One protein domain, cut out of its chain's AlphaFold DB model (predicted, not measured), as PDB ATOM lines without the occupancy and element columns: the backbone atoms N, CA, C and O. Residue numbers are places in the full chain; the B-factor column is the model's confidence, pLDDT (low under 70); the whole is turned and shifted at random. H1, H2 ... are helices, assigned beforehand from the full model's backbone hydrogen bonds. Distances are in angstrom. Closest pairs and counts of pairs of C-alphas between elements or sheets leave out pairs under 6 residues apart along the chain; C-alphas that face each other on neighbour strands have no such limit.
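AT A GLANCE: This is residues 4 to 9 and 16 to 60 of the 78 residues of an uncharacterized protein of Zea mays (UniProt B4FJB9). Two long helices, H2 and H3, make a wide V or L, and the short helix H1 sits in its opening, about perpendicular to both. H3 begins beside residues 25 to 32 of H2, after a link that runs past the end of H2 and folds back. The 51 printed residues include three named helices, H1, H2, H3 in chain order, and no named strand: all helix. The whole is flat, 33 by 31 by 11 A, and only just loose, close to compact, with a radius of gyration of the C-alphas of 11.9 A.

HOW THE PARTS SIT: H2, residues 18 to 35, touches H3, residues 44 to 59, with residues 25 to 32 alone, about perpendicular at 81 degrees; the closest C-alphas, of Leu 28 and Pro 44, are 5.1 A apart. H1, residues 4 to 9, touches residues 48 to 55 of H3 at 79 degrees, closest at C-alphas 5 and 52, 5.3 A. H1 and H2 are close but not clearly touching: C-alphas 6 and 21 are 7.8 A apart. In H1, H2 and H3 every O i to N i+4 pair is within hydrogen-bond range.

IN THESE COORDINATES: H2 measures 25.7 A from C-alpha 18 at (54.312, 143.647, 143.343); H3 measures 23.0 A, ending at C-alpha 59 (71.820, 129.953, 128.006); H1 measures 8.7 A.

THE WHOLE: Residues 10 to 15 are not printed, an 11.5 A gap between C-alphas 9 and 16. The H2 to H3 link is short. Residues 58 to 60 have pLDDT under 70.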
ATOM      1  N   GLU A   4      61.419 140.090 131.216       73.25
ATOM      2  CA  GLU A   4      62.517 139.176 130.931       73.25
ATOM      3  C   GLU A   4      63.649 139.259 131.961       73.25
ATOM      4  O   GLU A   4      64.226 138.232 132.325       73.25
ATOM      5  N   ALA A   5      63.945 140.455 132.480       72.19
ATOM      6  CA  ALA A   5      64.962 140.645 133.513       72.19
ATOM      7  C   ALA A   5      64.539 140.033 134.860       72.19
ATOM      8  O   ALA A   5      65.356 139.430 135.560       72.19
ATOM      9  N   MET A   6      63.251 140.131 135.201       76.00
ATOM     10  CA  MET A   6      62.670 139.487 136.384       76.00
ATOM     11  C   MET A   6      62.732 137.963 136.281       76.00
ATOM     12  O   MET A   6      63.164 137.296 137.221       76.00
ATOM     13  N   VAL A   7      62.380 137.410 135.118       75.56
ATOM     14  CA  VAL A   7      62.494 135.969 134.856       75.56
ATOM     15  C   VAL A   7      63.953 135.510 134.909       75.56
ATOM     16  O   VAL A   7      64.238 134.460 135.482       75.56
ATOM     17  N   ALA A   8      64.892 136.289 134.367       74.31
ATOM     18  CA  ALA A   8      66.321 135.984 134.428       74.31
ATOM     19  C   ALA A   8      66.867 135.962 135.868       74.31
ATOM     20  O   ALA A   8      67.713 135.129 136.182       74.31
ATOM     21  N   ALA A   9      66.370 136.840 136.743       70.69
ATOM     22  CA  ALA A   9      66.788 136.910 138.141       70.69
ATOM     23  C   ALA A   9      66.156 135.825 139.033       70.69
ATOM     24  O   ALA A   9      66.802 135.341 139.960       70.69
ATOM     25  N   TYR A  16      54.893 136.838 139.435       74.62
ATOM     26  CA  TYR A  16      55.566 137.772 140.324       74.62
ATOM     27  C   TYR A  16      54.551 138.700 140.968       74.62
ATOM     28  O   TYR A  16      53.647 139.245 140.338       74.62
ATOM     29  N   THR A  17      54.733 138.897 142.264       83.44
ATOM     30  CA  THR A  17      53.965 139.841 143.066       83.44
ATOM     31  C   THR A  17      54.607 141.223 143.014       83.44
ATOM     32  O   THR A  17      55.825 141.359 142.878       83.44
ATOM     33  N   LEU A  18      53.809 142.272 143.224       84.06
ATOM     34  CA  LEU A  18      54.312 143.647 143.343       84.06
ATOM     35  C   LEU A  18      55.432 143.775 144.395       84.06
ATOM     36  O   LEU A  18      56.382 144.527 144.210       84.06
ATOM     37  N   LYS A  19      55.361 142.987 145.477       86.12
ATOM     38  CA  LYS A  19      56.402 142.943 146.514       86.12
ATOM     39  C   LYS A  19      57.748 142.459 145.970       86.12
ATOM     40  O   LYS A  19      58.779 143.002 146.350       86.12
ATOM     41  N   GLN A  20      57.745 141.463 145.082       84.31
ATOM     42  CA  GLN A  20      58.968 140.964 144.449       84.31
ATOM     43  C   GLN A  20      59.563 142.000 143.493       84.31
ATOM     44  O   GLN A  20      60.777 142.181 143.509       84.31
ATOM     45  N   TYR A  21      58.730 142.728 142.744       85.88
ATOM     46  CA  TYR A  21      59.201 143.838 141.910       85.88
ATOM     47  C   TYR A  21      59.873 144.934 142.728       85.88
ATOM     48  O   TYR A  21      60.977 145.346 142.390       85.88
ATOM     49  N   LEU A  22      59.237 145.385 143.812       88.12
ATOM     50  CA  LEU A  22      59.807 146.423 144.674       88.12
ATOM     51  C   LEU A  22      61.139 145.966 145.282       88.12
ATOM     52  O   LEU A  22      62.145 146.657 145.155       88.12
ATOM     53  N   ALA A  23      61.187 144.746 145.824       87.12
ATOM     54  CA  ALA A  23      62.419 144.189 146.376       87.12
ATOM     55  C   ALA A  23      63.530 144.017 145.322       87.12
ATOM     56  O   ALA A  23      64.715 144.095 145.647       87.12
ATOM     57  N   PHE A  24      63.176 143.747 144.063       85.31
ATOM     58  CA  PHE A  24      64.135 143.660 142.964       85.31
ATOM     59  C   PHE A  24      64.631 145.045 142.527       85.31
ATOM     60  O   PHE A  24      65.833 145.228 142.332       85.31
ATOM     61  N   ALA A  25      63.736 146.032 142.455       88.19
ATOM     62  CA  ALA A  25      64.064 147.425 142.164       88.19
ATOM     63  C   ALA A  25      65.077 147.992 143.167       88.19
ATOM     64  O   ALA A  25      66.090 148.567 142.765       88.19
ATOM     65  N   ASP A  26      64.845 147.751 144.459       91.06
ATOM     66  CA  ASP A  26      65.732 148.197 145.535       91.06
ATOM     67  C   ASP A  26      67.132 147.588 145.394       91.06
ATOM     68  O   ASP A  26      68.144 148.276 145.548       91.06
ATOM     69  N   LYS A  27      67.208 146.302 145.028       90.50
ATOM     70  CA  LYS A  27      68.481 145.616 144.767       90.50
ATOM     71  C   LYS A  27      69.212 146.207 143.563       90.50
ATOM     72  O   LYS A  27      70.417 146.433 143.652       90.50
ATOM     73  N   LEU A  28      68.508 146.476 142.461       90.44
ATOM     74  CA  LEU A  28      69.101 147.113 141.280       90.44
ATOM     75  C   LEU A  28      69.629 148.509 141.609       90.44
ATOM     76  O   LEU A  28      70.730 148.861 141.197       90.44
ATOM     77  N   GLN A  29      68.880 149.290 142.386       91.38
ATOM     78  CA  GLN A  29      69.306 150.622 142.799       91.38
ATOM     79  C   GLN A  29      70.514 150.577 143.742       91.38
ATOM     80  O   GLN A  29      71.431 151.384 143.593       91.38
ATOM     81  N   ALA A  30      70.543 149.638 144.689       91.81
ATOM     82  CA  ALA A  30      71.696 149.435 145.559       91.81
ATOM     83  C   ALA A  30      72.947 149.067 144.749       91.81
ATOM     84  O   ALA A  30      74.002 149.668 144.947       91.81
ATOM     85  N   LYS A  31      72.815 148.154 143.778       91.50
ATOM     86  CA  LYS A  31      73.922 147.754 142.899       91.50
ATOM     87  C   LYS A  31      74.382 148.861 141.965       91.50
ATOM     88  O   LYS A  31      75.581 149.031 141.793       91.50
ATOM     89  N   ALA A  32      73.465 149.652 141.420       90.88
ATOM     90  CA  ALA A  32      73.812 150.820 140.620       90.88
ATOM     91  C   ALA A  32      74.684 151.806 141.416       90.88
ATOM     92  O   ALA A  32      75.708 152.260 140.917       90.88
ATOM     93  N   LYS A  33      74.336 152.073 142.682       90.50
ATOM     94  CA  LYS A  33      75.139 152.923 143.578       90.50
ATOM     95  C   LYS A  33      76.490 152.301 143.932       90.50
ATOM     96  O   LYS A  33      77.479 153.012 143.959       90.50
ATOM     97  N   GLU A  34      76.525 150.997 144.200       90.62
ATOM     98  CA  GLU A  34      77.757 150.262 144.522       90.62
ATOM     99  C   GLU A  34      78.754 150.260 143.355       90.62
ATOM    100  O   GLU A  34      79.950 150.401 143.575       90.62
ATOM    101  N   LEU A  35      78.263 150.110 142.122       89.25
ATOM    102  CA  LEU A  35      79.089 150.082 140.914       89.25
ATOM    103  C   LEU A  35      79.473 151.478 140.417       89.25
ATOM    104  O   LEU A  35      80.455 151.612 139.693       89.25
ATOM    105  N   SER A  36      78.711 152.506 140.795       86.69
ATOM    106  CA  SER A  36      79.020 153.898 140.466       86.69
ATOM    107  C   SER A  36      80.183 154.391 141.330       86.69
ATOM    108  O   SER A  36      79.979 155.006 142.377       86.69
ATOM    109  N   ILE A  37      81.410 154.085 140.909       83.06
ATOM    110  CA  ILE A  37      82.648 154.498 141.575       83.06
ATOM    111  C   ILE A  37      83.443 155.379 140.606       83.06
ATOM    112  O   ILE A  37      83.813 154.948 139.518       83.06
ATOM    113  N   GLY A  38      83.761 156.609 141.018       78.38
ATOM    114  CA  GLY A  38      84.555 157.544 140.211       78.38
ATOM    115  C   GLY A  38      83.724 158.292 139.162       78.38
ATOM    116  O   GLY A  38      82.668 158.826 139.488       78.38
ATOM    117  N   GLU A  39      84.222 158.377 137.923       77.00
ATOM    118  CA  GLU A  39      83.547 159.073 136.809       77.00
ATOM    119  C   GLU A  39      82.436 158.247 136.146       77.00
ATOM    120  O   GLU A  39      81.583 158.802 135.452       77.00
ATOM    121  N   GLU A  40      82.419 156.930 136.348       77.44
ATOM    122  CA  GLU A  40      81.468 156.050 135.678       77.44
ATOM    123  C   GLU A  40      80.228 155.856 136.557       77.44
ATOM    124  O   GLU A  40      80.275 155.270 137.638       77.44
ATOM    125  N   SER A  41      79.105 156.418 136.108       88.69
ATOM    126  CA  SER A  41      77.819 156.322 136.796       88.69
ATOM    127  C   SER A  41      76.969 155.238 136.148       88.69
ATOM    128  O   SER A  41      76.658 155.317 134.961       88.69
ATOM    129  N   PHE A  42      76.545 154.258 136.937       90.88
ATOM    130  CA  PHE A  42      75.626 153.217 136.500       90.88
ATOM    131  C   PHE A  42      74.206 153.551 136.935       90.88
ATOM    132  O   PHE A  42      73.939 153.864 138.096       90.88
ATOM    133  N   THR A  43      73.261 153.434 136.006       92.81
ATOM    134  CA  THR A  43      71.837 153.496 136.330       92.81
ATOM    135  C   THR A  43      71.303 152.100 136.662       92.81
ATOM    136  O   THR A  43      71.843 151.093 136.193       92.81
ATOM    137  N   PRO A  44      70.195 151.988 137.415       89.81
ATOM    138  CA  PRO A  44      69.533 150.701 137.645       89.81
ATOM    139  C   PRO A  44      69.205 149.950 136.342       89.81
ATOM    140  O   PRO A  44      69.264 148.723 136.303       89.81
ATOM    141  N   SER A  45      68.916 150.679 135.257       89.06
ATOM    142  CA  SER A  45      68.671 150.104 133.931       89.06
ATOM    143  C   SER A  45      69.926 149.530 133.268       89.06
ATOM    144  O   SER A  45      69.815 148.551 132.535       89.06
ATOM    145  N   ASP A  46      71.112 150.096 133.513       90.56
ATOM    146  CA  ASP A  46      72.378 149.528 133.022       90.56
ATOM    147  C   ASP A  46      72.656 148.177 133.675       90.56
ATOM    148  O   ASP A  46      72.979 147.202 132.993       90.56
ATOM    149  N   VAL A  47      72.437 148.102 134.989       89.94
ATOM    150  CA  VAL A  47      72.575 146.864 135.762       89.94
ATOM    151  C   VAL A  47      71.561 145.816 135.295       89.94
ATOM    152  O   VAL A  47      71.925 144.660 135.090       89.94
ATOM    153  N   GLU A  48      70.309 146.218 135.057       89.06
ATOM    154  CA  GLU A  48      69.259 145.349 134.508       89.06
ATOM    155  C   GLU A  48      69.668 144.761 133.146       89.06
ATOM    156  O   GLU A  48      69.597 143.546 132.943       89.06
ATOM    157  N   ARG A  49      70.164 145.603 132.226       88.31
ATOM    158  CA  ARG A  49      70.641 145.171 130.904       88.31
ATOM    159  C   ARG A  49      71.806 144.192 131.000       88.31
ATOM    160  O   ARG A  49      71.807 143.188 130.287       88.31
ATOM    161  N   ALA A  50      72.787 144.466 131.857       89.00
ATOM    162  CA  ALA A  50      73.945 143.596 132.048       89.00
ATOM    163  C   ALA A  50      73.537 142.230 132.623       89.00
ATOM    164  O   ALA A  50      73.980 141.191 132.128       89.00
ATOM    165  N   LEU A  51      72.643 142.226 133.617       86.31
ATOM    166  CA  LEU A  51      72.105 141.010 134.227       86.31
ATOM    167  C   LEU A  51      71.376 140.148 133.192       86.31
ATOM    168  O   LEU A  51      71.648 138.952 133.070       86.31
ATOM    169  N   TRP A  52      70.482 140.759 132.414       85.00
ATOM    170  CA  TRP A  52      69.731 140.049 131.387       85.00
ATOM    171  C   TRP A  52      70.651 139.519 130.279       85.00
ATOM    172  O   TRP A  52      70.551 138.352 129.898       85.00
ATOM    173  N   SER A  53      71.610 140.330 129.827       85.12
ATOM    174  CA  SER A  53      72.595 139.921 128.817       85.12
ATOM    175  C   SER A  53      73.438 138.731 129.290       85.12
ATOM    176  O   SER A  53      73.647 137.787 128.532       85.12
ATOM    177  N   SER A  54      73.864 138.726 130.557       83.75
ATOM    178  CA  SER A  54      74.605 137.616 131.174       83.75
ATOM    179  C   SER A  54      73.773 136.326 131.262       83.75
ATOM    180  O   SER A  54      74.243 135.232 130.938       83.75
ATOM    181  N   ALA A  55      72.494 136.443 131.625       82.69
ATOM    182  CA  ALA A  55      71.583 135.302 131.677       82.69
ATOM    183  C   ALA A  55      71.294 134.708 130.282       82.69
ATOM    184  O   ALA A  55      71.153 133.493 130.143       82.69
ATOM    185  N   ILE A  56      71.236 135.536 129.233       79.00
ATOM    186  CA  ILE A  56      71.113 135.056 127.847       79.00
ATOM    187  C   ILE A  56      72.418 134.390 127.392       79.00
ATOM    188  O   ILE A  56      72.379 133.299 126.823       79.00
ATOM    189  N   ALA A  57      73.569 135.006 127.677       78.38
ATOM    190  CA  ALA A  57      74.880 134.478 127.296       78.38
ATOM    191  C   ALA A  57      75.180 133.114 127.941       78.38
ATOM    192  O   ALA A  57      75.795 132.257 127.312       78.38
ATOM    193  N   SER A  58      74.702 132.882 129.167       69.69
ATOM    194  CA  SER A  58      74.829 131.586 129.848       69.69
ATOM    195  C   SER A  58      73.857 130.511 129.338       69.69
ATOM    196  O   SER A  58      74.115 129.326 129.535       69.69
ATOM    197  N   LYS A  59      72.763 130.889 128.654       65.38
ATOM    198  CA  LYS A  59      71.820 129.953 128.006       65.38
ATOM    199  C   LYS A  59      72.264 129.491 126.618       65.38
ATOM    200  O   LYS A  59      71.796 128.451 126.156       65.38
ATOM    201  N   SER A  60      73.141 130.232 125.944       54.34
ATOM    202  CA  SER A  60      73.787 129.760 124.717       54.34
ATOM    203  C   SER A  60      74.987 128.866 125.054       54.34
ATOM    204  O   SER A  60      75.751 129.222 125.951       54.34
TER     205      SER A  60